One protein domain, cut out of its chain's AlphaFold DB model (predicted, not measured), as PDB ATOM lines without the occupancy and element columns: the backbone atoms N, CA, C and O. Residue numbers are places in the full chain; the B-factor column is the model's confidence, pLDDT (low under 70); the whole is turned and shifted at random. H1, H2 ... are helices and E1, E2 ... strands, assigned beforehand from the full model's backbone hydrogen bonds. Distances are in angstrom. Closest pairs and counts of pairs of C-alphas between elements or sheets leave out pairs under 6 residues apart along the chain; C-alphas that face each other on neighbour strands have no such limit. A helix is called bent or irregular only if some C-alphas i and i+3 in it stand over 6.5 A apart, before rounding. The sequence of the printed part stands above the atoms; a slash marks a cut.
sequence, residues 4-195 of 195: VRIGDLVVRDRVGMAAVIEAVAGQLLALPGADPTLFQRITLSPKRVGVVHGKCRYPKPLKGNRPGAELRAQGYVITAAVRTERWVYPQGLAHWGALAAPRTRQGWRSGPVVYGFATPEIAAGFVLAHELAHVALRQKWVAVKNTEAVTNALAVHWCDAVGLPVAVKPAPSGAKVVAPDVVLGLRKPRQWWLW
ATOM      1  N   VAL A   4     -20.554 -84.356 -19.764       94.69
ATOM      2  CA  VAL A   4     -20.777 -83.112 -19.037       94.69
ATOM      3  C   VAL A   4     -19.762 -83.072 -17.906       94.69
ATOM      4  O   VAL A   4     -19.652 -84.036 -17.138       94.69
ATOM      5  N   ARG A   5     -18.987 -81.988 -17.836       93.81
ATOM      6  CA  ARG A   5     -17.921 -81.795 -16.848       93.81
ATOM      7  C   ARG A   5     -18.269 -80.634 -15.937       93.81
ATOM      8  O   ARG A   5     -18.549 -79.545 -16.423       93.81
ATOM      9  N   ILE A   6     -18.245 -80.878 -14.632       89.69
ATOM     10  CA  ILE A   6     -18.595 -79.889 -13.611       89.69
ATOM     11  C   ILE A   6     -17.505 -79.969 -12.545       89.69
ATOM     12  O   ILE A   6     -17.484 -80.895 -11.733       89.69
ATOM     13  N   GLY A   7     -16.534 -79.056 -12.618       85.50
ATOM     14  CA  GLY A   7     -15.257 -79.235 -11.922       85.50
ATOM     15  C   GLY A   7     -14.597 -80.559 -12.332       85.50
ATOM     16  O   GLY A   7     -14.513 -80.869 -13.521       85.50
ATOM     17  N   ASP A   8     -14.204 -81.366 -11.346       87.06
ATOM     18  CA  ASP A   8     -13.607 -82.694 -11.563       87.06
ATOM     19  C   ASP A   8     -14.645 -83.815 -11.765       87.06
ATOM     20  O   ASP A   8     -14.289 -84.965 -12.038       87.06
ATOM     21  N   LEU A   9     -15.942 -83.511 -11.641       90.62
ATOM     22  CA  LEU A   9     -17.005 -84.491 -11.836       90.62
ATOM     23  C   LEU A   9     -17.307 -84.670 -13.325       90.62
ATOM     24  O   LEU A   9     -17.580 -83.703 -14.038       90.62
ATOM     25  N   VAL A  10     -17.340 -85.924 -13.784       94.25
ATOM     26  CA  VAL A  10     -17.670 -86.267 -15.174       94.25
ATOM     27  C   VAL A  10     -18.906 -87.156 -15.230       94.25
ATOM     28  O   VAL A  10     -18.946 -88.251 -14.656       94.25
ATOM     29  N   VAL A  11     -19.909 -86.711 -15.985       96.88
ATOM     30  CA  VAL A  11     -21.146 -87.452 -16.228       96.88
ATOM     31  C   VAL A  11     -21.269 -87.759 -17.712       96.88
ATOM     32  O   VAL A  11     -21.229 -86.873 -18.560       96.88
ATOM     33  N   ARG A  12     -21.447 -89.039 -18.045       97.50
ATOM     34  CA  ARG A  12     -21.738 -89.456 -19.420       97.50
ATOM     35  C   ARG A  12     -23.205 -89.214 -19.721       97.50
ATOM     36  O   ARG A  12     -24.059 -89.888 -19.139       97.50
ATOM     37  N   ASP A  13     -23.471 -88.313 -20.653       96.75
ATOM     38  CA  ASP A  13     -24.815 -88.012 -21.117       96.75
ATOM     39  C   ASP A  13     -25.150 -88.880 -22.334       96.75
ATOM     40  O   ASP A  13     -24.516 -88.810 -23.389       96.75
ATOM     41  N   ARG A  14     -26.131 -89.769 -22.177       95.50
ATOM     42  CA  ARG A  14     -26.640 -90.608 -23.272       95.50
ATOM     43  C   ARG A  14     -28.069 -90.254 -23.667       95.50
ATOM     44  O   ARG A  14     -28.671 -91.013 -24.422       95.50
ATOM     45  N   VAL A  15     -28.609 -89.163 -23.134       94.25
ATOM     46  CA  VAL A  15     -29.993 -88.728 -23.357       94.25
ATOM     47  C   VAL A  15     -30.097 -87.278 -23.836       94.25
ATOM     48  O   VAL A  15     -31.188 -86.859 -24.196       94.25
ATOM     49  N   GLY A  16     -28.986 -86.538 -23.892       94.88
ATOM     50  CA  GLY A  16     -28.940 -85.164 -24.397       94.88
ATOM     51  C   GLY A  16     -29.492 -84.137 -23.408       94.88
ATOM     52  O   GLY A  16     -30.090 -83.153 -23.827       94.88
ATOM     53  N   MET A  17     -29.327 -84.370 -22.103       95.81
ATOM     54  CA  MET A  17     -29.870 -83.539 -21.019       95.81
ATOM     55  C   MET A  17     -28.762 -82.865 -20.200       95.81
ATOM     56  O   MET A  17     -28.775 -82.900 -18.967       95.81
ATOM     57  N   ALA A  18     -27.796 -82.241 -20.877       96.88
ATOM     58  CA  ALA A  18     -26.647 -81.605 -20.232       96.88
ATOM     59  C   ALA A  18     -27.041 -80.584 -19.152       96.88
ATOM     60  O   ALA A  18     -26.526 -80.657 -18.042       96.88
ATOM     61  N   ALA A  19     -28.027 -79.721 -19.420       96.88
ATOM     62  CA  ALA A  19     -28.487 -78.719 -18.454       96.88
ATOM     63  C   ALA A  19     -29.055 -79.343 -17.162       96.88
ATOM     64  O   ALA A  19     -28.809 -78.846 -16.066       96.88
ATOM     65  N   VAL A  20     -29.772 -80.471 -17.271       97.31
ATOM     66  CA  VAL A  20     -30.282 -81.218 -16.104       97.31
ATOM     67  C   VAL A  20     -29.121 -81.781 -15.290       97.31
ATOM     68  O   VAL A  20     -29.125 -81.705 -14.061       97.31
ATOM     69  N   ILE A  21     -28.123 -82.340 -15.976       97.88
ATOM     70  CA  ILE A  21     -26.926 -82.888 -15.340       97.88
ATOM     71  C   ILE A  21     -26.169 -81.785 -14.597       97.88
ATOM     72  O   ILE A  21     -25.871 -81.968 -13.420       97.88
ATOM     73  N   GLU A  22     -25.886 -80.662 -15.258       97.00
ATOM     74  CA  GLU A  22     -25.186 -79.511 -14.675       97.00
ATOM     75  C   GLU A  22     -25.885 -79.008 -13.419       97.00
ATOM     76  O   GLU A  22     -25.260 -78.894 -12.364       97.00
ATOM     77  N   ALA A  23     -27.196 -78.792 -13.506       96.75
ATOM     78  CA  ALA A  23     -27.970 -78.273 -12.396       96.75
ATOM     79  C   ALA A  23     -27.981 -79.234 -11.192       96.75
ATOM     80  O   ALA A  23     -27.692 -78.829 -10.064       96.75
ATOM     81  N   VAL A  24     -28.262 -80.522 -11.419       97.38
ATOM     82  CA  VAL A  24     -28.369 -81.517 -10.340       97.38
ATOM     83  C   VAL A  24     -27.010 -81.859  -9.732       97.38
ATOM     84  O   VAL A  24     -26.881 -81.920  -8.510       97.38
ATOM     85  N   ALA A  25     -25.976 -82.075 -10.542       96.25
ATOM     86  CA  ALA A  25     -24.646 -82.335 -10.003       96.25
ATOM     87  C   ALA A  25     -24.033 -81.085  -9.348       96.25
ATOM     88  O   ALA A  25     -23.269 -81.227  -8.393       96.25
ATOM     89  N   GLY A  26     -24.428 -79.879  -9.766       96.50
ATOM     90  CA  GLY A  26     -24.111 -78.642  -9.055       96.50
ATOM     91  C   GLY A  26     -24.586 -78.660  -7.597       96.50
ATOM     92  O   GLY A  26     -23.833 -78.260  -6.712       96.50
ATOM     93  N   GLN A  27     -25.773 -79.213  -7.315       97.00
ATOM     94  CA  GLN A  27     -26.279 -79.361  -5.940       97.00
ATOM     95  C   GLN A  27     -25.397 -80.275  -5.080       97.00
ATOM     96  O   GLN A  27     -25.157 -79.987  -3.910       97.00
ATOM     97  N   LEU A  28     -24.883 -81.365  -5.661       96.25
ATOM     98  CA  LEU A  28     -23.950 -82.255  -4.974       96.25
ATOM     99  C   LEU A  28     -22.641 -81.531  -4.637       96.25
ATOM    100  O   LEU A  28     -22.171 -81.627  -3.507       96.25
ATOM    101  N   LEU A  29     -22.055 -80.832  -5.612       95.62
ATOM    102  CA  LEU A  29     -20.763 -80.155  -5.457       95.62
ATOM    103  C   LEU A  29     -20.839 -78.923  -4.550       95.62
ATOM    104  O   LEU A  29     -19.828 -78.524  -3.981       95.62
ATOM    105  N   ALA A  30     -22.029 -78.349  -4.378       95.25
ATOM    106  CA  ALA A  30     -22.275 -77.285  -3.414       95.25
ATOM    107  C   ALA A  30     -22.295 -77.780  -1.953       95.25
ATOM    108  O   ALA A  30     -22.269 -76.958  -1.033       95.25
ATOM    109  N   LEU A  31     -22.352 -79.097  -1.705       94.75
ATOM    110  CA  LEU A  31     -22.326 -79.620  -0.342       94.75
ATOM    111  C   LEU A  31     -20.942 -79.443   0.310       94.75
ATOM    112  O   LEU A  31     -19.919 -79.767  -0.300       94.75
ATOM    113  N   PRO A  32     -20.886 -79.040   1.592       93.38
ATOM    114  CA  PRO A  32     -19.638 -79.014   2.343       93.38
ATOM    115  C   PRO A  32     -18.970 -80.394   2.388       93.38
ATOM    116  O   PRO A  32     -19.569 -81.380   2.818       93.38
ATOM    117  N   GLY A  33     -17.706 -80.455   1.964       90.56
ATOM    118  CA  GLY A  33     -16.921 -81.690   1.946       90.56
ATOM    119  C   GLY A  33     -17.220 -82.625   0.772       90.56
ATOM    120  O   GLY A  33     -16.709 -83.746   0.776       90.56
ATOM    121  N   ALA A  34     -18.017 -82.192  -0.213       92.31
ATOM    122  CA  ALA A  34     -18.201 -82.929  -1.455       92.31
ATOM    123  C   ALA A  34     -16.854 -83.178  -2.143       92.31
ATOM    124  O   ALA A  34     -16.075 -82.257  -2.374       92.31
ATOM    125  N   ASP A  35     -16.604 -84.439  -2.483       91.31
ATOM    126  CA  ASP A  35     -15.383 -84.874  -3.149       91.31
ATOM    127  C   ASP A  35     -15.740 -85.596  -4.463       91.31
ATOM    128  O   ASP A  35     -16.161 -86.764  -4.443       91.31
ATOM    129  N   PRO A  36     -15.613 -84.917  -5.620       89.75
ATOM    130  CA  PRO A  36     -15.895 -85.511  -6.924       89.75
ATOM    131  C   PRO A  36     -14.918 -86.632  -7.305       89.75
ATOM    132  O   PRO A  36     -15.265 -87.481  -8.130       89.75
ATOM    133  N   THR A  37     -13.734 -86.707  -6.688       89.50
ATOM    134  CA  THR A  37     -12.731 -87.738  -7.007       89.50
ATOM    135  C   THR A  37     -13.181 -89.139  -6.586       89.50
ATOM    136  O   THR A  37     -12.682 -90.152  -7.082       89.50
ATOM    137  N   LEU A  38     -14.197 -89.227  -5.721       89.88
ATOM    138  CA  LEU A  38     -14.776 -90.495  -5.302       89.88
ATOM    139  C   LEU A  38     -15.575 -91.187  -6.413       89.88
ATOM    140  O   LEU A  38     -15.857 -92.385  -6.290       89.88
ATOM    141  N   PHE A  39     -15.967 -90.475  -7.472       92.25
ATOM    142  CA  PHE A  39     -16.769 -91.020  -8.561       92.25
ATOM    143  C   PHE A  39     -15.877 -91.572  -9.669       92.25
ATOM    144  O   PHE A  39     -15.171 -90.849 -10.357       92.25
ATOM    145  N   GLN A  40     -15.968 -92.880  -9.901       92.69
ATOM    146  CA  GLN A  40     -15.302 -93.506 -11.039       92.69
ATOM    147  C   GLN A  40     -16.092 -93.295 -12.333       92.69
ATOM    148  O   GLN A  40     -15.516 -93.182 -13.413       92.69
ATOM    149  N   ARG A  41     -17.426 -93.337 -12.249       94.12
ATOM    150  CA  ARG A  41     -18.294 -93.153 -13.414       94.12
ATOM    151  C   ARG A  41     -19.703 -92.772 -13.000       94.12
ATOM    152  O   ARG A  41     -20.333 -93.499 -12.236       94.12
ATOM    153  N   ILE A  42     -20.240 -91.735 -13.626       97.31
ATOM    154  CA  ILE A  42     -21.664 -91.405 -13.587       97.31
ATOM    155  C   ILE A  42     -22.192 -91.481 -15.017       97.31
ATOM    156  O   ILE A  42     -21.508 -91.127 -15.981       97.31
ATOM    157  N   THR A  43     -23.385 -92.032 -15.201       97.56
ATOM    158  CA  THR A  43     -24.016 -92.118 -16.520       97.56
ATOM    159  C   THR A  43     -25.503 -91.845 -16.394       97.56
ATOM    160  O   THR A  43     -26.181 -92.557 -15.652       97.56
ATOM    161  N   LEU A  44     -25.988 -90.864 -17.154       97.44
ATOM    162  CA  LEU A  44     -27.407 -90.659 -17.410       97.44
ATOM    163  C   LEU A  44     -27.758 -91.399 -18.706       97.44
ATOM    164  O   LEU A  44     -27.236 -91.080 -19.774       97.44
ATOM    165  N   SER A  45     -28.551 -92.462 -18.601       95.44
ATOM    166  CA  SER A  45     -28.815 -93.403 -19.689       95.44
ATOM    167  C   SER A  45     -30.286 -93.454 -20.096       95.44
ATOM    168  O   SER A  45     -31.172 -93.215 -19.274       95.44
ATOM    169  N   PRO A  46     -30.579 -93.811 -21.359       93.38
ATOM    170  CA  PRO A  46     -31.945 -94.089 -21.761       93.38
ATOM    171  C   PRO A  46     -32.414 -95.396 -21.120       93.38
ATOM    172  O   PRO A  46     -31.691 -96.397 -21.067       93.38
ATOM    173  N   LYS A  47     -33.662 -95.403 -20.664       91.44
ATOM    174  CA  LYS A  47     -34.338 -96.568 -20.104       91.44
ATOM    175  C   LYS A  47     -35.357 -97.128 -21.092       91.44
ATOM    176  O   LYS A  47     -36.146 -96.390 -21.668       91.44
ATOM    177  N   ARG A  48     -35.378 -98.459 -21.236       85.94
ATOM    178  CA  ARG A  48     -36.292 -99.165 -22.155       85.94
ATOM    179  C   ARG A  48     -37.662 -99.496 -21.548       85.94
ATOM    180  O   ARG A  48     -38.660 -99.477 -22.258       85.94
ATOM    181  N   VAL A  49     -37.720 -99.812 -20.251       84.62
ATOM    182  CA  VAL A  49     -38.933-100.311 -19.570       84.62
ATOM    183  C   VAL A  49     -39.156 -99.554 -18.269       84.62
ATOM    184  O   VAL A  49     -38.231 -99.465 -17.476       84.62
ATOM    185  N   GLY A  50     -40.372 -99.068 -18.000       84.75
ATOM    186  CA  GLY A  50     -40.705 -98.270 -16.807       84.75
ATOM    187  C   GLY A  50     -40.117 -96.852 -16.832       84.75
ATOM    188  O   GLY A  50     -39.332 -96.534 -17.717       84.75
ATOM    189  N   VAL A  51     -40.483 -96.019 -15.854       89.19
ATOM    190  CA  VAL A  51     -40.224 -94.562 -15.887       89.19
ATOM    191  C   VAL A  51     -38.744 -94.227 -15.698       89.19
ATOM    192  O   VAL A  51     -38.097 -93.658 -16.572       89.19
ATOM    193  N   VAL A  52     -38.188 -94.659 -14.566       94.25
ATOM    194  CA  VAL A  52     -36.794 -94.428 -14.173       94.25
ATOM    195  C   VAL A  52     -36.203 -95.673 -13.520       94.25
ATOM    196  O   VAL A  52     -36.936 -96.591 -13.139       94.25
ATOM    197  N   HIS A  53     -34.881 -95.754 -13.444       94.75
ATOM    198  CA  HIS A  53     -34.154 -96.718 -12.625       94.75
ATOM    199  C   HIS A  53     -32.806 -96.133 -12.244       94.75
ATOM    200  O   HIS A  53     -32.033 -95.745 -13.114       94.75
ATOM    201  N   GLY A  54     -32.536 -96.103 -10.951       95.12
ATOM    202  CA  GLY A  54     -31.246 -95.729 -10.420       95.12
ATOM    203  C   GLY A  54     -30.482 -96.955  -9.919       95.12
ATOM    204  O   GLY A  54     -31.069 -97.981  -9.551       95.12
ATOM    205  N   LYS A  55     -29.154 -96.881  -9.999       95.06
ATOM    206  CA  LYS A  55     -28.249 -97.878  -9.439       95.06
ATOM    207  C   LYS A  55     -26.924 -97.245  -9.039       95.06
ATOM    208  O   LYS A  55     -26.164 -96.793  -9.900       95.06
ATOM    209  N   CYS A  56     -26.578 -97.401  -7.768       93.69
ATOM    210  CA  CYS A  56     -25.276 -97.051  -7.217       93.69
ATOM    211  C   CYS A  56     -24.472 -98.311  -6.870       93.69
ATOM    212  O   CYS A  56     -24.902 -99.177  -6.103       93.69
ATOM    213  N   ARG A  57     -23.268 -98.432  -7.438       92.31
ATOM    214  CA  ARG A  57     -22.261 -99.407  -7.005       92.31
ATOM    215  C   ARG A  57     -21.245 -98.695  -6.120       92.31
ATOM    216  O   ARG A  57     -20.534 -97.801  -6.572       92.31
ATOM    217  N   TYR A  58     -21.158 -99.165  -4.883       87.88
ATOM    218  CA  TYR A  58     -20.271 -98.627  -3.861       87.88
ATOM    219  C   TYR A  58     -18.790 -98.986  -4.103       87.88
ATOM    220  O   TYR A  58     -18.496-100.054  -4.668       87.88
ATOM    221  N   PRO A  59     -17.856 -98.139  -3.629       84.69
ATOM    222  CA  PRO A  59     -16.435 -98.446  -3.597       84.69
ATOM    223  C   PRO A  59     -16.161 -99.770  -2.891       84.69
ATOM    224  O   PRO A  59     -16.829-100.120  -1.914       84.69
ATOM    225  N   LYS A  60     -15.156-100.499  -3.377       77.06
ATOM    226  CA  LYS A  60     -14.626-101.683  -2.696       77.06
ATOM    227  C   LYS A  60     -13.231-101.361  -2.162       77.06
ATOM    228  O   LYS A  60     -12.425-100.820  -2.925       77.06
ATOM    229  N   PRO A  61     -12.931-101.692  -0.898       70.44
ATOM    230  CA  PRO A  61     -11.574-101.567  -0.387       70.44
ATOM    231  C   PRO A  61     -10.638-102.504  -1.161       70.44
ATOM    232  O   PRO A  61     -11.049-103.591  -1.583       70.44
ATOM    233  N   LEU A  62      -9.384-102.089  -1.357       69.00
ATOM    234  CA  LEU A  62      -8.339-102.997  -1.827       69.00
ATOM    235  C   LEU A  62      -8.119-104.112  -0.796       69.00
ATOM    236  O   LEU A  62      -8.094-103.881   0.415       69.00
ATOM    237  N   LYS A  63      -7.991-105.348  -1.285       60.88
ATOM    238  CA  LYS A  63      -7.782-106.528  -0.441       60.88
ATOM    239  C   LYS A  63      -6.426-106.386   0.267       60.88
ATOM    240  O   LYS A  63      -5.418-106.218  -0.407       60.88
ATOM    241  N   GLY A  64      -6.410-106.449   1.599       60.25
ATOM    242  CA  GLY A  64      -5.185-106.340   2.405       60.25
ATOM    243  C   GLY A  64      -4.898-104.957   2.999       60.25
ATOM    244  O   GLY A  64      -3.943-104.826   3.760       60.25
ATOM    245  N   ASN A  65      -5.725-103.940   2.729       56.81
ATOM    246  CA  ASN A  65      -5.571-102.656   3.412       56.81
ATOM    247  C   ASN A  65      -6.009-102.733   4.880       56.81
ATOM    248  O   ASN A  65      -7.068-103.275   5.206       56.81
ATOM    249  N   ARG A  66      -5.187-102.152   5.762       51.31
ATOM    250  CA  ARG A  66      -5.511-101.958   7.180       51.31
ATOM    251  C   ARG A  66      -6.744-101.049   7.321       51.31
ATOM    252  O   ARG A  66      -6.946-100.176   6.472       51.31
ATOM    253  N   PRO A  67      -7.535-101.186   8.401       45.00
ATOM    254  CA  PRO A  67      -8.566-100.207   8.735       45.00
ATOM    255  C   PRO A  67      -7.943 -98.802   8.790       45.00
ATOM    256  O   PRO A  67      -7.002 -98.584   9.547       45.00
ATOM    257  N   GLY A  68      -8.425 -97.873   7.958       50.19
ATOM    258  CA  GLY A  68      -7.954 -96.478   7.914       50.19
ATOM    259  C   GLY A  68      -7.074 -96.092   6.718       50.19
ATOM    260  O   GLY A  68      -6.890 -94.904   6.480       50.19
ATOM    261  N   ALA A  69      -6.585 -97.047   5.919       51.53
ATOM    262  CA  ALA A  69      -5.938 -96.748   4.639       51.53
ATOM    263  C   ALA A  69      -6.981 -96.831   3.513       51.53
ATOM    264  O   ALA A  69      -7.337 -97.924   3.065       51.53
ATOM    265  N   GLU A  70      -7.515 -95.704   3.045       56.88
ATOM    266  CA  GLU A  70      -8.490 -95.699   1.945       56.88
ATOM    267  C   GLU A  70      -7.822 -95.785   0.562       56.88
ATOM    268  O   GLU A  70      -7.986 -94.912  -0.282       56.88
ATOM    269  N   LEU A  71      -7.102 -96.874   0.275       57.69
ATOM    270  CA  LEU A  71      -6.893 -97.248  -1.126       57.69
ATOM    271  C   LEU A  71      -8.129 -98.033  -1.585       57.69
ATOM    272  O   LEU A  71      -8.462 -99.104  -1.061       57.69
ATOM    273  N   ARG A  72      -8.849 -97.466  -2.552       66.19
ATOM    274  CA  ARG A  72     -10.075 -98.035  -3.120       66.19
ATOM    275  C   ARG A  72      -9.736 -98.718  -4.443       66.19
ATOM    276  O   ARG A  72      -9.103 -98.122  -5.303       66.19
ATOM    277  N   ALA A  73     -10.195 -99.955  -4.627       66.81
ATOM    278  CA  ALA A  73     -10.017-100.674  -5.894       66.81
ATOM    279  C   ALA A  73     -10.900-100.092  -7.017       66.81
ATOM    280  O   ALA A  73     -10.641-100.300  -8.198       66.81
ATOM    281  N   GLN A  74     -11.980 -99.408  -6.631       80.12
ATOM    282  CA  GLN A  74     -12.935 -98.745  -7.514       80.12
ATOM    283  C   GLN A  74     -13.616 -97.591  -6.764       80.12
ATOM    284  O   GLN A  74     -13.846 -97.701  -5.554       80.12
ATOM    285  N   GLY A  75     -13.966 -96.521  -7.478       87.31
ATOM    286  CA  GLY A  75     -14.816 -95.440  -6.967       87.31
ATOM    287  C   GLY A  75     -16.308 -95.781  -7.052       87.31
ATOM    288  O   GLY A  75     -16.697 -96.909  -7.369       87.31
ATOM    289  N   TYR A  76     -17.161 -94.796  -6.784       92.69
ATOM    290  CA  TYR A  76     -18.599 -94.901  -7.007       92.69
ATOM    291  C   TYR A  76     -18.899 -95.028  -8.500       92.69
ATOM    292  O   TYR A  76     -18.376 -94.271  -9.322       92.69
ATOM    293  N   VAL A  77     -19.771 -95.973  -8.849       94.69
ATOM    294  CA  VAL A  77     -20.313 -96.093 -10.204       94.69
ATOM    295  C   VAL A  77     -21.821 -95.922 -10.144       94.69
ATOM    296  O   VAL A  77     -22.521 -96.794  -9.629       94.69
ATOM    297  N   ILE A  78     -22.305 -94.816 -10.698       96.75
ATOM    298  CA  ILE A  78     -23.719 -94.457 -10.752       96.75
ATOM    299  C   ILE A  78     -24.257 -94.683 -12.158       96.75
ATOM    300  O   ILE A  78     -23.628 -94.355 -13.168       96.75
ATOM    301  N   THR A  79     -25.451 -95.254 -12.227       97.12
ATOM    302  CA  THR A  79     -26.283 -95.258 -13.426       97.12
ATOM    303  C   THR A  79     -27.652 -94.720 -13.058       97.12
ATOM    304  O   THR A  79     -28.359 -95.323 -12.259       97.12
ATOM    305  N   ALA A  80     -28.008 -93.599 -13.665       97.19
ATOM    306  CA  ALA A  80     -29.321 -92.993 -13.595       97.19
ATOM    307  C   ALA A  80     -29.973 -93.219 -14.962       97.19
ATOM    308  O   ALA A  80     -29.464 -92.747 -15.971       97.19
ATOM    309  N   ALA A  81     -31.030 -94.019 -15.030       96.31
ATOM    310  CA  ALA A  81     -31.688 -94.366 -16.281       96.31
ATOM    311  C   ALA A  81     -33.083 -93.750 -16.324       96.31
ATOM    312  O   ALA A  81     -33.891 -93.989 -15.425       96.31
ATOM    313  N   VAL A  82     -33.385 -93.013 -17.387       94.62
ATOM    314  CA  VAL A  82     -34.666 -92.329 -17.592       94.62
ATOM    315  C   VAL A  82     -35.266 -92.727 -18.927       94.62
ATOM    316  O   VAL A  82     -34.567 -92.909 -19.923       94.62
ATOM    317  N   ARG A  83     -36.582 -92.899 -18.961       90.12
ATOM    318  CA  ARG A  83     -37.285 -93.163 -20.206       90.12
ATOM    319  C   ARG A  83     -37.540 -91.861 -20.960       90.12
ATOM    320  O   ARG A  83     -38.302 -91.016 -20.493       90.12
ATOM    321  N   THR A  84     -36.930 -91.747 -22.135       83.31
ATOM    322  CA  THR A  84     -36.990 -90.561 -23.004       83.31
ATOM    323  C   THR A  84     -37.930 -90.718 -24.200       83.31
ATOM    324  O   THR A  84     -38.311 -89.727 -24.807       83.31
ATOM    325  N   GLU A  85     -38.333 -91.946 -24.544       75.12
ATOM    326  CA  GLU A  85     -39.088 -92.234 -25.771       75.12
ATOM    327  C   GLU A  85     -40.516 -92.763 -25.515       75.12
ATOM    328  O   GLU A  85     -40.753 -93.565 -24.603       75.12
ATOM    329  N   ARG A  86     -41.439 -92.390 -26.422       60.06
ATOM    330  CA  ARG A  86     -42.744 -93.031 -26.718       60.06
ATOM    331  C   ARG A  86     -43.763 -93.168 -25.580       60.06
ATOM    332  O   ARG A  86     -44.699 -93.954 -25.710       60.06
ATOM    333  N   TRP A  87     -43.625 -92.439 -24.480       62.47
ATOM    334  CA  TRP A  87     -44.662 -92.384 -23.448       62.47
ATOM    335  C   TRP A  87     -45.154 -90.959 -23.245       62.47
ATOM    336  O   TRP A  87     -44.359 -90.022 -23.208       62.47
ATOM    337  N   VAL A  88     -46.468 -90.821 -23.075       67.69
ATOM    338  CA  VAL A  88     -47.108 -89.567 -22.681       67.69
ATOM    339  C   VAL A  88     -46.792 -89.350 -21.203       67.69
ATOM    340  O   VAL A  88     -47.216 -90.132 -20.353       67.69
ATOM    341  N   TYR A  89     -45.976 -88.344 -20.899       77.12
ATOM    342  CA  TYR A  89     -45.917 -87.794 -19.548       77.12
ATOM    343  C   TYR A  89     -47.222 -87.021 -19.283       77.12
ATOM    344  O   TYR A  89     -47.784 -86.462 -20.228       77.12
ATOM    345  N   PRO A  90     -47.745 -87.005 -18.043       80.56
ATOM    346  CA  PRO A  90     -47.069 -87.300 -16.775       80.56
ATOM    347  C   PRO A  90     -46.916 -88.793 -16.437       80.56
ATOM    348  O   PRO A  90     -47.734 -89.624 -16.820       80.56
ATOM    349  N   GLN A  91     -45.881 -89.132 -15.660       87.12
ATOM    350  CA  GLN A  91     -45.655 -90.483 -15.121       87.12
ATOM    351  C   GLN A  91     -45.344 -90.449 -13.626       87.12
ATOM    352  O   GLN A  91     -44.974 -89.409 -13.093       87.12
ATOM    353  N   GLY A  92     -45.474 -91.595 -12.951       89.12
ATOM    354  CA  GLY A  92     -45.194 -91.725 -11.523       89.12
ATOM    355  C   GLY A  92     -44.272 -92.896 -11.189       89.12
ATOM    356  O   GLY A  92     -44.321 -93.946 -11.830       89.12
ATOM    357  N   LEU A  93     -43.463 -92.730 -10.146       92.12
ATOM    358  CA  LEU A  93     -42.685 -93.781  -9.497       92.12
ATOM    359  C   LEU A  93     -43.213 -93.991  -8.075       92.12
ATOM    360  O   LEU A  93     -43.125 -93.090  -7.244       92.12
ATOM    361  N   ALA A  94     -43.716 -95.189  -7.776       93.19
ATOM    362  CA  ALA A  94     -44.000 -95.589  -6.401       93.19
ATOM    363  C   ALA A  94     -42.691 -95.982  -5.701       93.19
ATOM    364  O   ALA A  94     -41.984 -96.880  -6.161       93.19
ATOM    365  N   HIS A  95     -42.361 -95.307  -4.601       94.25
ATOM    366  CA  HIS A  95     -41.143 -95.559  -3.838       94.25
ATOM    367  C   HIS A  95     -41.291 -95.142  -2.366       94.25
ATOM    368  O   HIS A  95     -42.350 -94.693  -1.932       94.25
ATOM    369  N   TRP A  96     -40.234 -95.303  -1.570       95.12
ATOM    370  CA  TRP A  96     -40.225 -94.889  -0.169       95.12
ATOM    371  C   TRP A  96     -40.100 -93.369  -0.025       95.12
ATOM    372  O   TRP A  96     -39.190 -92.749  -0.568       95.12
ATOM    373  N   GLY A  97     -40.986 -92.768   0.760       94.94
ATOM    374  CA  GLY A  97     -40.930 -91.371   1.177       94.94
ATOM    375  C   GLY A  97     -41.242 -91.215   2.661       94.94
ATOM    376  O   GLY A  97     -41.492 -92.194   3.369       94.94
ATOM    377  N   ALA A  98     -41.195 -89.979   3.145       94.19
ATOM    378  CA  ALA A  98     -41.503 -89.660   4.532       94.19
ATOM    379  C   ALA A  98     -42.996 -89.356   4.696       94.19
ATOM    380  O   ALA A  98     -43.522 -88.400   4.126       94.19
ATOM    381  N   LEU A  99     -43.671 -90.163   5.508       93.56
ATOM    382  CA  LEU A  99     -45.063 -89.963   5.888       93.56
ATOM    383  C   LEU A  99     -45.153 -89.451   7.321       93.56
ATOM    384  O   LEU A  99     -44.386 -89.865   8.194       93.56
ATOM    385  N   ALA A 100     -46.143 -88.601   7.566       91.56
ATOM    386  CA  ALA A 100     -46.529 -88.099   8.873       91.56
ATOM    387  C   ALA A 100     -46.543 -89.193   9.944       91.56
ATOM    388  O   ALA A 100     -47.276 -90.177   9.831       91.56
ATOM    389  N   ALA A 101     -45.778 -89.002  11.017       91.25
ATOM    390  CA  ALA A 101     -45.847 -89.866  12.187       91.25
ATOM    391  C   ALA A 101     -45.496 -89.074  13.459       91.25
ATOM    392  O   ALA A 101     -44.387 -89.221  13.984       91.25
ATOM    393  N   PRO A 102     -46.436 -88.265  13.990       87.62
ATOM    394  CA  PRO A 102     -46.187 -87.358  15.119       87.62
ATOM    395  C   PRO A 102     -45.675 -88.046  16.390       87.62
ATOM    396  O   PRO A 102     -45.031 -87.419  17.218       87.62
ATOM    397  N   ARG A 103     -45.953 -89.346  16.542       88.06
ATOM    398  CA  ARG A 103     -45.525 -90.155  17.692       88.06
ATOM    399  C   ARG A 103     -44.078 -90.659  17.593       88.06
ATOM    400  O   ARG A 103     -43.597 -91.299  18.518       88.06
ATOM    401  N   THR A 104     -43.391 -90.430  16.474       88.00
ATOM    402  CA  THR A 104     -41.981 -90.817  16.294       88.00
ATOM    403  C   THR A 104     -41.056 -89.654  16.637       88.00
ATOM    404  O   THR A 104     -41.424 -88.497  16.452       88.00
ATOM    405  N   ARG A 105     -39.822 -89.945  17.071       86.31
ATOM    406  CA  ARG A 105     -38.832 -88.915  17.439       86.31
ATOM    407  C   ARG A 105     -38.576 -87.894  16.325       86.31
ATOM    408  O   ARG A 105     -38.424 -86.715  16.615       86.31
ATOM    409  N   GLN A 106     -38.522 -88.337  15.068       86.56
ATOM    410  CA  GLN A 106     -38.320 -87.448  13.917       86.56
ATOM    411  C   GLN A 106     -39.626 -86.855  13.347       86.56
ATOM    412  O   GLN A 106     -39.576 -86.104  12.379       86.56
ATOM    413  N   GLY A 107     -40.797 -87.191  13.902       89.38
ATOM    414  CA  GLY A 107     -42.103 -86.718  13.421       89.38
ATOM    415  C   GLY A 107     -42.603 -87.375  12.125       89.38
ATOM    416  O   GLY A 107     -43.690 -87.041  11.646       89.38
ATOM    417  N   TRP A 108     -41.852 -88.331  11.571       92.62
ATOM    418  CA  TRP A 108     -42.182 -89.051  10.342       92.62
ATOM    419  C   TRP A 108     -41.679 -90.502  10.345       92.62
ATOM    420  O   TRP A 108     -40.775 -90.886  11.091       92.62
ATOM    421  N   ARG A 109     -42.271 -91.328   9.482       92.69
ATOM    422  CA  ARG A 109     -41.839 -92.707   9.212       92.69
ATOM    423  C   ARG A 109     -41.707 -92.943   7.712       92.69
ATOM    424  O   ARG A 109     -42.417 -92.313   6.932       92.69
ATOM    425  N   SER A 110     -40.833 -93.862   7.315       93.62
ATOM    426  CA  SER A 110     -40.767 -94.302   5.921       93.62
ATOM    427  C   SER A 110     -42.076 -94.983   5.524       93.62
ATOM    428  O   SER A 110     -42.605 -95.804   6.276       93.62
ATOM    429  N   GLY A 111     -42.590 -94.654   4.346       93.94
ATOM    430  CA  GLY A 111     -43.804 -95.246   3.801       93.94
ATOM    431  C   GLY A 111     -43.922 -95.057   2.289       93.94
ATOM    432  O   GLY A 111     -43.104 -94.351   1.701       93.94
ATOM    433  N   PRO A 112     -44.902 -95.707   1.648       93.81
ATOM    434  CA  PRO A 112     -45.076 -95.639   0.203       93.81
ATOM    435  C   PRO A 112     -45.586 -94.258  -0.240       93.81
ATOM    436  O   PRO A 112     -46.567 -93.732   0.288       93.81
ATOM    437  N   VAL A 113     -44.916 -93.690  -1.237       94.81
ATOM    438  CA  VAL A 113     -45.168 -92.376  -1.839       94.81
ATOM    439  C   VAL A 113     -45.048 -92.510  -3.356       94.81
ATOM    440  O   VAL A 113     -44.266 -93.317  -3.854       94.81
ATOM    441  N   VAL A 114     -45.832 -91.734  -4.099       94.81
ATOM    442  CA  VAL A 114     -45.735 -91.620  -5.554       94.81
ATOM    443  C   VAL A 114     -45.043 -90.305  -5.901       94.81
ATOM    444  O   VAL A 114     -45.540 -89.231  -5.564       94.81
ATOM    445  N   TYR A 115     -43.911 -90.409  -6.594       95.69
ATOM    446  CA  TYR A 115     -43.171 -89.287  -7.169       95.69
ATOM    447  C   TYR A 115     -43.603 -89.111  -8.622       95.69
ATOM    448  O   TYR A 115     -43.402 -90.008  -9.438       95.69
ATOM    449  N   GLY A 116     -44.265 -88.001  -8.925       94.88
ATOM    450  CA  GLY A 116     -44.791 -87.655 -10.236       94.88
ATOM    451  C   GLY A 116     -43.843 -86.748 -11.009       94.88
ATOM    452  O   GLY A 116     -43.306 -85.780 -10.471       94.88
ATOM    453  N   PHE A 117     -43.692 -87.042 -12.293       95.12
ATOM    454  CA  PHE A 117     -42.838 -86.313 -13.218       95.12
ATOM    455  C   PHE A 117     -43.696 -85.795 -14.369       95.12
ATOM    456  O   PHE A 117     -44.406 -86.576 -15.009       95.12
ATOM    457  N   ALA A 118     -43.646 -84.487 -14.625       94.19
ATOM    458  CA  ALA A 118     -44.373 -83.866 -15.733       94.19
ATOM    459  C   ALA A 118     -43.608 -83.956 -17.062       94.19
ATOM    460  O   ALA A 118     -44.227 -83.917 -18.121       94.19
ATOM    461  N   THR A 119     -42.282 -84.114 -17.012       94.25
ATOM    462  CA  THR A 119     -41.426 -84.234 -18.196       94.25
ATOM    463  C   THR A 119     -40.306 -85.263 -17.975       94.25
ATOM    464  O   THR A 119     -39.997 -85.603 -16.822       94.25
ATOM    465  N   PRO A 120     -39.674 -85.761 -19.056       94.00
ATOM    466  CA  PRO A 120     -38.468 -86.580 -18.969       94.00
ATOM    467  C   PRO A 120     -37.326 -85.915 -18.194       94.00
ATOM    468  O   PRO A 120     -36.613 -86.605 -17.477       94.00
ATOM    469  N   GLU A 121     -37.165 -84.596 -18.294       96.06
ATOM    470  CA  GLU A 121     -36.124 -83.824 -17.607       96.06
ATOM    471  C   GLU A 121     -36.313 -83.863 -16.091       96.06
ATOM    472  O   GLU A 121     -35.350 -84.087 -15.362       96.06
ATOM    473  N   ILE A 122     -37.554 -83.728 -15.608       96.88
ATOM    474  CA  ILE A 122     -37.865 -83.853 -14.176       96.88
ATOM    475  C   ILE A 122     -37.570 -85.283 -13.701       96.88
ATOM    476  O   ILE A 122     -36.952 -85.479 -12.656       96.88
ATOM    477  N   ALA A 123     -37.962 -86.297 -14.480       96.44
ATOM    478  CA  ALA A 123     -37.677 -87.692 -14.151       96.44
ATOM    479  C   ALA A 123     -36.164 -87.986 -14.126       96.44
ATOM    480  O   ALA A 123     -35.683 -88.665 -13.219       96.44
ATOM    481  N   ALA A 124     -35.420 -87.456 -15.103       96.94
ATOM    482  CA  ALA A 124     -33.970 -87.565 -15.219       96.94
ATOM    483  C   ALA A 124     -33.262 -86.881 -14.048       96.94
ATOM    484  O   ALA A 124     -32.381 -87.478 -13.426       96.94
ATOM    485  N   GLY A 125     -33.690 -85.658 -13.728       98.12
ATOM    486  CA  GLY A 125     -33.181 -84.884 -12.609       98.12
ATOM    487  C   GLY A 125     -33.396 -85.619 -11.295       98.12
ATOM    488  O   GLY A 125     -32.436 -85.848 -10.566       98.12
ATOM    489  N   PHE A 126     -34.614 -86.110 -11.050       98.38
ATOM    490  CA  PHE A 126     -34.943 -86.850  -9.835       98.38
ATOM    491  C   PHE A 126     -34.111 -88.122  -9.669       98.38
ATOM    492  O   PHE A 126     -33.526 -88.334  -8.609       98.38
ATOM    493  N   VAL A 127     -34.032 -88.980 -10.695       98.12
ATOM    494  CA  VAL A 127     -33.294 -90.249 -10.571       98.12
ATOM    495  C   VAL A 127     -31.785 -90.026 -10.452       98.12
ATOM    496  O   VAL A 127     -31.122 -90.747  -9.710       98.12
ATOM    497  N   LEU A 128     -31.232 -89.013 -11.126       98.44
ATOM    498  CA  LEU A 128     -29.832 -88.633 -10.951       98.44
ATOM    499  C   LEU A 128     -29.583 -88.090  -9.538       98.44
ATOM    500  O   LEU A 128     -28.666 -88.553  -8.861       98.44
ATOM    501  N   ALA A 129     -30.424 -87.164  -9.077       98.50
ATOM    502  CA  ALA A 129     -30.344 -86.572  -7.747       98.50
ATOM    503  C   ALA A 129     -30.444 -87.640  -6.649       98.50
ATOM    504  O   ALA A 129     -29.653 -87.626  -5.712       98.50
ATOM    505  N   HIS A 130     -31.350 -88.608  -6.798       98.44
ATOM    506  CA  HIS A 130     -31.516 -89.741  -5.888       98.44
ATOM    507  C   HIS A 130     -30.227 -90.564  -5.746       98.44
ATOM    508  O   HIS A 130     -29.749 -90.805  -4.636       98.44
ATOM    509  N   GLU A 131     -29.601 -90.952  -6.856       97.88
ATOM    510  CA  GLU A 131     -28.377 -91.757  -6.798       97.88
ATOM    511  C   GLU A 131     -27.180 -90.979  -6.234       97.88
ATOM    512  O   GLU A 131     -26.350 -91.543  -5.514       97.88
ATOM    513  N   LEU A 132     -27.092 -89.675  -6.513       97.69
ATOM    514  CA  LEU A 132     -26.072 -88.808  -5.920       97.69
ATOM    515  C   LEU A 132     -26.329 -88.580  -4.420       97.69
ATOM    516  O   LEU A 132     -25.387 -88.592  -3.625       97.69
ATOM    517  N   ALA A 133     -27.594 -88.465  -4.007       97.62
ATOM    518  CA  ALA A 133     -27.995 -88.331  -2.611       97.62
ATOM    519  C   ALA A 133     -27.583 -89.552  -1.774       97.62
ATOM    520  O   ALA A 133     -27.104 -89.387  -0.651       97.62
ATOM    521  N   HIS A 134     -27.661 -90.772  -2.323       96.75
ATOM    522  CA  HIS A 134     -27.126 -91.960  -1.649       96.75
ATOM    523  C   HIS A 134     -25.641 -91.818  -1.301       96.75
ATOM    524  O   HIS A 134     -25.218 -92.223  -0.212       96.75
ATOM    525  N   VAL A 135     -24.848 -91.243  -2.212       95.50
ATOM    526  CA  VAL A 135     -23.418 -91.008  -1.988       95.50
ATOM    527  C   VAL A 135     -23.219 -89.930  -0.931       95.50
ATOM    528  O   VAL A 135     -22.522 -90.192   0.050       95.50
ATOM    529  N   ALA A 136     -23.891 -88.784  -1.060       96.00
ATOM    530  CA  ALA A 136     -23.801 -87.686  -0.098       96.00
ATOM    531  C   ALA A 136     -24.134 -88.133   1.336       96.00
ATOM    532  O   ALA A 136     -23.378 -87.873   2.275       96.00
ATOM    533  N   LEU A 137     -25.221 -88.887   1.507       95.19
ATOM    534  CA  LEU A 137     -25.649 -89.417   2.804       95.19
ATOM    535  C   LEU A 137     -24.681 -90.467   3.352       95.19
ATOM    536  O   LEU A 137     -24.434 -90.531   4.555       95.19
ATOM    537  N   ARG A 138     -24.105 -91.306   2.486       93.50
ATOM    538  CA  ARG A 138     -23.119 -92.313   2.900       93.50
ATOM    539  C   ARG A 138     -21.788 -91.693   3.305       93.50
ATOM    540  O   ARG A 138     -21.164 -92.186   4.239       93.50
ATOM    541  N   GLN A 139     -21.347 -90.656   2.599       92.69
ATOM    542  CA  GLN A 139     -20.144 -89.895   2.942       92.69
ATOM    543  C   GLN A 139     -20.382 -88.894   4.082       92.69
ATOM    544  O   GLN A 139     -19.433 -88.277   4.549       92.69
ATOM    545  N   LYS A 140     -21.624 -88.785   4.581       93.44
ATOM    546  CA  LYS A 140     -22.030 -87.867   5.656       93.44
ATOM    547  C   LYS A 140     -21.821 -86.387   5.306       93.44
ATOM    548  O   LYS A 140     -21.671 -85.568   6.206       93.44
ATOM    549  N   TRP A 141     -21.875 -86.042   4.019       94.31
ATOM    550  CA  TRP A 141     -21.895 -84.647   3.554       94.31
ATOM    551  C   TRP A 141     -23.192 -83.934   3.951       94.31
ATOM    552  O   TRP A 141     -23.238 -82.715   4.055       94.31
ATOM    553  N   VAL A 142     -24.245 -84.708   4.231       93.38
ATOM    554  CA  VAL A 142     -25.486 -84.230   4.845       93.38
ATOM    555  C   VAL A 142     -25.687 -84.961   6.172       93.38
ATOM    556  O   VAL A 142     -25.670 -86.192   6.222       93.38
ATOM    557  N   ALA A 143     -25.888 -84.205   7.252       90.38
ATOM    558  CA  ALA A 143     -25.952 -84.707   8.627       90.38
ATOM    559  C   ALA A 143     -27.318 -85.326   8.998       90.38
ATOM    560  O   ALA A 143     -27.911 -85.002  10.025       90.38
ATOM    561  N   VAL A 144     -27.825 -86.234   8.164       91.06
ATOM    562  CA  VAL A 144     -29.086 -86.958   8.383       91.06
ATOM    563  C   VAL A 144     -28.908 -88.453   8.119       91.06
ATOM    564  O   VAL A 144     -27.967 -88.890   7.456       91.06
ATOM    565  N   LYS A 145     -29.805 -89.278   8.668       90.12
ATOM    566  CA  LYS A 145     -29.707 -90.736   8.530       90.12
ATOM    567  C   LYS A 145     -29.885 -91.155   7.068       90.12
ATOM    568  O   LYS A 145     -30.904 -90.845   6.456       90.12
ATOM    569  N   ASN A 146     -28.952 -91.955   6.553       92.56
ATOM    570  CA  ASN A 146     -29.069 -92.548   5.224       92.56
ATOM    571  C   ASN A 146     -30.206 -93.587   5.196       92.56
ATOM    572  O   ASN A 146     -30.092 -94.674   5.763       92.56
ATOM    573  N   THR A 147     -31.324 -93.218   4.576       95.25
ATOM    574  CA  THR A 147     -32.472 -94.090   4.307       95.25
ATOM    575  C   THR A 147     -33.025 -93.765   2.925       95.25
ATOM    576  O   THR A 147     -32.823 -92.656   2.431       95.25
ATOM    577  N   GLU A 148     -33.786 -94.682   2.327       95.94
ATOM    578  CA  GLU A 148     -34.463 -94.419   1.049       95.94
ATOM    579  C   GLU A 148     -35.382 -93.194   1.105       95.94
ATOM    580  O   GLU A 148     -35.366 -92.358   0.208       95.94
ATOM    581  N   ALA A 149     -36.147 -93.030   2.188       96.25
ATOM    582  CA  ALA A 149     -37.034 -91.879   2.351       96.25
ATOM    583  C   ALA A 149     -36.261 -90.549   2.385       96.25
ATOM    584  O   ALA A 149     -36.678 -89.579   1.761       96.25
ATOM    585  N   VAL A 150     -35.115 -90.515   3.074       97.06
ATOM    586  CA  VAL A 150     -34.249 -89.326   3.142       97.06
ATOM    587  C   VAL A 150     -33.541 -89.074   1.812       97.06
ATOM    588  O   VAL A 150     -33.420 -87.925   1.403       97.06
ATOM    589  N   THR A 151     -33.125 -90.131   1.114       97.50
ATOM    590  CA  THR A 151     -32.515 -90.031  -0.221       97.50
ATOM    591  C   THR A 151     -33.497 -89.402  -1.208       97.50
ATOM    592  O   THR A 151     -33.148 -88.451  -1.900       97.50
ATOM    593  N   ASN A 152     -34.751 -89.862  -1.215       97.88
ATOM    594  CA  ASN A 152     -35.787 -89.270  -2.056       97.88
ATOM    595  C   ASN A 152     -36.146 -87.841  -1.630       97.88
ATOM    596  O   ASN A 152     -36.324 -86.996  -2.495       97.88
ATOM    597  N   ALA A 153     -36.203 -87.540  -0.329       97.38
ATOM    598  CA  ALA A 153     -36.408 -86.168   0.135       97.38
ATOM    599  C   ALA A 153     -35.286 -85.232  -0.343       97.38
ATOM    600  O   ALA A 153     -35.574 -84.156  -0.857       97.38
ATOM    601  N   LEU A 154     -34.021 -85.653  -0.243       97.75
ATOM    602  CA  LEU A 154     -32.893 -84.873  -0.752       97.75
ATOM    603  C   LEU A 154     -32.975 -84.688  -2.273       97.75
ATOM    604  O   LEU A 154     -32.755 -83.585  -2.759       97.75
ATOM    605  N   ALA A 155     -33.367 -85.732  -3.008       98.19
ATOM    606  CA  ALA A 155     -33.569 -85.651  -4.450       98.19
ATOM    607  C   ALA A 155     -34.660 -84.643  -4.835       98.19
ATOM    608  O   ALA A 155     -34.433 -83.823  -5.720       98.19
ATOM    609  N   VAL A 156     -35.816 -84.667  -4.155       98.12
ATOM    610  CA  VAL A 156     -36.890 -83.680  -4.366       98.12
ATOM    611  C   VAL A 156     -36.387 -82.274  -4.053       98.12
ATOM    612  O   VAL A 156     -36.528 -81.393  -4.889       98.12
ATOM    613  N   HIS A 157     -35.737 -82.077  -2.901       97.19
ATOM    614  CA  HIS A 157     -35.207 -80.773  -2.499       97.19
ATOM    615  C   HIS A 157     -34.228 -80.198  -3.540       97.19
ATOM    616  O   HIS A 157     -34.341 -79.035  -3.918       97.19
ATOM    617  N   TRP A 158     -33.303 -81.014  -4.051       97.94
ATOM    618  CA  TRP A 158     -32.378 -80.597  -5.108       97.94
ATOM    619  C   TRP A 158     -33.074 -80.283  -6.426       97.94
ATOM    620  O   TRP A 158     -32.710 -79.309  -7.076       97.94
ATOM    621  N   CYS A 159     -34.063 -81.086  -6.821       98.12
ATOM    622  CA  CYS A 159     -34.813 -80.849  -8.051       98.12
ATOM    623  C   CYS A 159     -35.644 -79.560  -7.966       98.12
ATOM    624  O   CYS A 159     -35.625 -78.763  -8.901       98.12
ATOM    625  N   ASP A 160     -36.294 -79.306  -6.828       96.81
ATOM    626  CA  ASP A 160     -37.028 -78.063  -6.576       96.81
ATOM    627  C   ASP A 160     -36.097 -76.842  -6.651       96.81
ATOM    628  O   ASP A 160     -36.426 -75.851  -7.303       96.81
ATOM    629  N   ALA A 161     -34.898 -76.932  -6.058       96.56
ATOM    630  CA  ALA A 161     -33.905 -75.854  -6.058       96.56
ATOM    631  C   ALA A 161     -33.405 -75.464  -7.461       96.56
ATOM    632  O   ALA A 161     -32.917 -74.350  -7.647       96.56
ATOM    633  N   VAL A 162     -33.530 -76.359  -8.447       97.12
ATOM    634  CA  VAL A 162     -33.088 -76.128  -9.832       97.12
ATOM    635  C   VAL A 162     -34.240 -76.001 -10.831       97.12
ATOM    636  O   VAL A 162     -34.022 -76.067 -12.039       97.12
ATOM    637  N   GLY A 163     -35.473 -75.822 -10.349       97.38
ATOM    638  CA  GLY A 163     -36.636 -75.621 -11.216       97.38
ATOM    639  C   GLY A 163     -37.126 -76.888 -11.926       97.38
ATOM    640  O   GLY A 163     -37.776 -76.793 -12.964       97.38
ATOM    641  N   LEU A 164     -36.856 -78.071 -11.368       97.00
ATOM    642  CA  LEU A 164     -37.353 -79.369 -11.841       97.00
ATOM    643  C   LEU A 164     -38.346 -79.977 -10.828       97.00
ATOM    644  O   LEU A 164     -38.086 -81.055 -10.298       97.00
ATOM    645  N   PRO A 165     -39.475 -79.317 -10.514       96.38
ATOM    646  CA  PRO A 165     -40.305 -79.702  -9.381       96.38
ATOM    647  C   PRO A 165     -40.878 -81.113  -9.528       96.38
ATOM    648  O   PRO A 165     -41.488 -81.464 -10.544       96.38
ATOM    649  N   VAL A 166     -40.716 -81.919  -8.478       96.31
ATOM    650  CA  VAL A 166     -41.217 -83.298  -8.426       96.31
ATOM    651  C   VAL A 166     -42.523 -83.311  -7.647       96.31
ATOM    652  O   VAL A 166     -42.563 -82.959  -6.470       96.31
ATOM    653  N   ALA A 167     -43.610 -83.756  -8.276       94.56
ATOM    654  CA  ALA A 167     -44.874 -83.902  -7.563       94.56
ATOM    655  C   ALA A 167     -44.754 -85.049  -6.552       94.56
ATOM    656  O   ALA A 167     -44.363 -86.152  -6.918       94.56
ATOM    657  N   VAL A 168     -45.125 -84.830  -5.292       94.12
ATOM    658  CA  VAL A 168     -45.043 -85.872  -4.260       94.12
ATOM    659  C   VAL A 168     -46.419 -86.097  -3.663       94.12
ATOM    660  O   VAL A 168     -46.991 -85.194  -3.061       94.12
ATOM    661  N   LYS A 169     -46.961 -87.305  -3.829       90.31
ATOM    662  CA  LYS A 169     -48.288 -87.673  -3.323       90.31
ATOM    663  C   LYS A 169     -48.201 -88.936  -2.479       90.31
ATOM    664  O   LYS A 169     -47.435 -89.839  -2.821       90.31
ATOM    665  N   PRO A 170     -48.972 -89.055  -1.391       84.50
ATOM    666  CA  PRO A 170     -49.012 -90.310  -0.660       84.50
ATOM    667  C   PRO A 170     -49.566 -91.413  -1.566       84.50
ATOM    668  O   PRO A 170     -50.476 -91.183  -2.363       84.50
ATOM    669  N   ALA A 171     -49.045 -92.634  -1.430       76.38
ATOM    670  CA  ALA A 171     -49.766 -93.792  -1.953       76.38
ATOM    671  C   ALA A 171     -51.136 -93.901  -1.234       76.38
ATOM    672  O   ALA A 171     -51.252 -93.323  -0.148       76.38
ATOM    673  N   PRO A 172     -52.143 -94.634  -1.766       71.31
ATOM    674  CA  PRO A 172     -53.581 -94.577  -1.395       71.31
ATOM    675  C   PRO A 172     -54.006 -94.815   0.079       71.31
ATOM    676  O   PRO A 172     -55.165 -95.069   0.365       71.31
ATOM    677  N   SER A 173     -53.090 -94.730   1.036       63.69
ATOM    678  CA  SER A 173     -53.236 -94.908   2.481       63.69
ATOM    679  C   SER A 173     -53.818 -93.718   3.265       63.69
ATOM    680  O   SER A 173     -53.983 -93.835   4.477       63.69
ATOM    681  N   GLY A 174     -54.058 -92.556   2.638       71.69
ATOM    682  CA  GLY A 174     -54.538 -91.339   3.322       71.69
ATOM    683  C   GLY A 174     -53.532 -90.674   4.280       71.69
ATOM    684  O   GLY A 174     -53.856 -89.684   4.936       71.69
ATOM    685  N   ALA A 175     -52.305 -91.193   4.383       83.31
ATOM    686  CA  ALA A 175     -51.237 -90.573   5.159       83.31
ATOM    687  C   ALA A 175     -50.758 -89.268   4.502       83.31
ATOM    688  O   ALA A 175     -50.700 -89.175   3.283       83.31
ATOM    689  N   LYS A 176     -50.356 -88.273   5.297       89.88
ATOM    690  CA  LYS A 176     -49.813 -87.011   4.769       89.88
ATOM    691  C   LYS A 176     -48.320 -87.143   4.480       89.88
ATOM    692  O   LYS A 176     -47.582 -87.672   5.315       89.88
ATOM    693  N   VAL A 177     -47.869 -86.650   3.328       91.62
ATOM    694  CA  VAL A 177     -46.438 -86.590   2.997       91.62
ATOM    695  C   VAL A 177     -45.793 -85.434   3.755       91.62
ATOM    696  O   VAL A 177     -46.376 -84.358   3.896       91.62
ATOM    697  N   VAL A 178     -44.588 -85.672   4.267       91.25
ATOM    698  CA  VAL A 178     -43.780 -84.667   4.963       91.25
ATOM    699  C   VAL A 178     -42.921 -83.933   3.938       91.25
ATOM    700  O   VAL A 178     -42.261 -84.574   3.119       91.25
ATOM    701  N   ALA A 179     -42.900 -82.601   4.000       90.12
ATOM    702  CA  ALA A 179     -42.069 -81.788   3.116       90.12
ATOM    703  C   ALA A 179     -40.563 -82.139   3.238       90.12
ATOM    704  O   ALA A 179     -40.084 -82.338   4.363       90.12
ATOM    705  N   PRO A 180     -39.798 -82.150   2.128       90.75
ATOM    706  CA  PRO A 180     -38.370 -82.475   2.124       90.75
ATOM    707  C   PRO A 180     -37.538 -81.722   3.166       90.75
ATOM    708  O   PRO A 180     -36.801 -82.346   3.923       90.75
ATOM    709  N   ASP A 181     -37.722 -80.407   3.294       88.38
ATOM    710  CA  ASP A 181     -36.972 -79.572   4.243       88.38
ATOM    711  C   ASP A 181     -37.141 -80.011   5.705       88.38
ATOM    712  O   ASP A 181     -36.234 -79.852   6.520       88.38
ATOM    713  N   VAL A 182     -38.298 -80.577   6.056       87.00
ATOM    714  CA  VAL A 182     -38.546 -81.108   7.404       87.00
ATOM    715  C   VAL A 182     -37.851 -82.452   7.581       87.00
ATOM    716  O   VAL A 182     -37.247 -82.696   8.624       87.00
ATOM    717  N   VAL A 183     -37.885 -83.311   6.558       88.94
ATOM    718  CA  VAL A 183     -37.163 -84.596   6.557       88.94
ATOM    719  C   VAL A 183     -35.659 -84.379   6.714       88.94
ATOM    720  O   VAL A 183     -35.003 -85.118   7.447       88.94
ATOM    721  N   LEU A 184     -35.134 -83.341   6.059       90.31
ATOM    722  CA  LEU A 184     -33.724 -82.957   6.069       90.31
ATOM    723  C   LEU A 184     -33.320 -82.132   7.303       90.31
ATOM    724  O   LEU A 184     -32.146 -81.816   7.465       90.31
ATOM    725  N   GLY A 185     -34.266 -81.782   8.183       84.88
ATOM    726  CA  GLY A 185     -33.997 -80.980   9.381       84.88
ATOM    727  C   GLY A 185     -33.687 -79.502   9.108       84.88
ATOM    728  O   GLY A 185     -33.267 -78.797  10.021       84.88
ATOM    729  N   LEU A 186     -33.926 -79.020   7.885       82.50
ATOM    730  CA  LEU A 186     -33.745 -77.624   7.472       82.50
ATOM    731  C   LEU A 186     -34.862 -76.710   8.008       82.50
ATOM    732  O   LEU A 186     -34.679 -75.500   8.122       82.50
ATOM    733  N   ARG A 187     -36.025 -77.276   8.370       75.00
ATOM    734  CA  ARG A 187     -37.160 -76.557   8.983       75.00
ATOM    735  C   ARG A 187     -37.746 -77.317  10.177       75.00
ATOM    736  O   ARG A 187     -37.820 -78.543  10.181       75.00
ATOM    737  N   LYS A 188     -38.209 -76.585  11.204       64.06
ATOM    738  CA  LYS A 188     -38.844 -77.170  12.407       64.06
ATOM    739  C   LYS A 188     -40.273 -77.652  12.111       64.06
ATOM    740  O   LYS A 188     -40.982 -76.899  11.463       64.06
ATOM    741  N   PRO A 189     -40.789 -78.756  12.694       55.88
ATOM    742  CA  PRO A 189     -42.032 -79.443  12.277       55.88
ATOM    743  C   PRO A 189     -43.390 -78.730  12.457       55.88
ATOM    744  O   PRO A 189     -44.419 -79.382  12.321       55.88
ATOM    745  N   ARG A 190     -43.447 -77.430  12.777       52.66
ATOM    746  CA  ARG A 190     -44.675 -76.803  13.298       52.66
ATOM    747  C   ARG A 190     -45.938 -76.888  12.402       52.66
ATOM    748  O   ARG A 190     -46.989 -77.047  13.009       52.66
ATOM    749  N   GLN A 191     -45.890 -76.885  11.056       52.41
ATOM    750  CA  GLN A 191     -47.047 -77.107  10.142       52.41
ATOM    751  C   GLN A 191     -46.590 -77.422   8.682       52.41
ATOM    752  O   GLN A 191     -46.302 -76.481   7.954       52.41
ATOM    753  N   TRP A 192     -46.469 -78.687   8.216       56.50
ATOM    754  CA  TRP A 192     -45.756 -78.965   6.927       56.50
ATOM    755  C   TRP A 192     -46.206 -80.192   6.118       56.50
ATOM    756  O   TRP A 192     -45.384 -80.974   5.632       56.50
ATOM    757  N   TRP A 193     -47.511 -80.388   5.975       55.56
ATOM    758  CA  TRP A 193     -48.029 -81.448   5.111       55.56
ATOM    759  C   TRP A 193     -48.102 -80.970   3.662       55.56
ATOM    760  O   TRP A 193     -48.608 -79.878   3.412       55.56
ATOM    761  N   LEU A 194     -47.630 -81.791   2.726       55.41
ATOM    762  CA  LEU A 194     -47.974 -81.629   1.314       55.41
ATOM    763  C   LEU A 194     -49.396 -82.180   1.105       55.41
ATOM    764  O   LEU A 194     -49.725 -83.232   1.667       55.41
ATOM    765  N   TRP A 195     -50.229 -81.427   0.383       41.72
ATOM    766  CA  TRP A 195     -51.622 -81.776   0.072       41.72
ATOM    767  C   TRP A 195     -51.708 -82.753  -1.100       41.72
ATOM    768  O   TRP A 195     -50.969 -82.557  -2.092       41.72
TER     769      TRP A 195
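AT A GLANCE: This is residues 4 to 195 of the 195 residues of an uncharacterized protein of Geminicoccaceae bacterium (UniProt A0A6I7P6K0). A twisted sheet of five strands has H1 and H2 along one face, its other face bare of named helices; beside it, the long bent hairpin E7 and E8 makes with E9 a second, smaller sheet, with H3 across it and H2 between the two sheets. The small H4 packs on H3, and E5 with the link before it reaches out at one end. The printed part has 192 residues, with four named helices and nine named strands in the order E1 E2 H1 E3 E4 E5 E6 E7 E8 H2 H3 E9 H4; the class is mixed. The larger sheet, E1 E2 E3 E6 E4, is mixed; the smaller, E7 E8 E9, is antiparallel. The whole is compact, with a radius of gyration of the C-alphas of 16.9 A and spans of 50 by 44 by 26 A.

IN THESE COORDINATES: The larger sheet holds E1, residues 4 to 6, from C-alpha 4 at (-20.777, -83.112, -19.037); E2, 9 to 13; E3, 39 to 46, 20.3 A; E6, 76 to 82, 19.4 A; and E4, 52 to 57, 17.0 A. E5, 72 to 74, pairs with no named strand. The smaller sheet holds E7, 91 to 100, 24.1 A; E8, 108 to 117, 23.7 A; and E9, 167 to 170. H1 is 18 to 29, 16.0 A; H2 is 120 to 138, 27.3 A; H3 is 148 to 161, 19.9 A; H4, 180 to 183, ends with C-alpha 183 at (-37.163, -84.596, 6.557).

HOW THE PARTS SIT: E3 and E6 are parallel at 12 degrees, with N 45 and O 80 2.8 A apart; E6 and E4 are antiparallel, with N 53 and O 81 2.8 A apart. E2, H1 and E3 form a strand-helix-strand unit, two parallel strands joined through a helix, with a left-handed crossover. H1 and H2 lie on the same face, two layers, at heights of 8.6 A and 8.5 A over the sheet. They touch at a shallow tilt of 21 degrees, closest at the C-alphas of Val 20 and Gly 125, 5.8 A. H3 touches H2 at a steep tilt of 54 degrees, closest at the C-alphas of Ala 129 and Ala 155, 4.7 A. H3 runs across the smaller sheet, at 68 degrees to E7 on the local plane. In the hairpin E7 and E8, N 93 and O 115 are 2.8 A apart; for E8 and E9, N 116 and O 167 are 2.7 A apart. H4 touches H3, closest at the C-alphas of Ala 153 and Pro 180, 4.6 A. Every O i to N i+4 pair is within hydrogen-bond range in H3, against 7 of 8 in H1 and 14 of 15 in H2; H4 is too short for one.

THE WHOLE: The C-alphas farthest apart, of Arg 66 and Val 88, are 52.7 A apart. The printed part has no cut, and the link from E4 to E5, 14 residues, is long. The mean pLDDT of the printed part is 88.1; it is under 70 at residues 62 to 73, 86 to 88, 173 and 188 to 195.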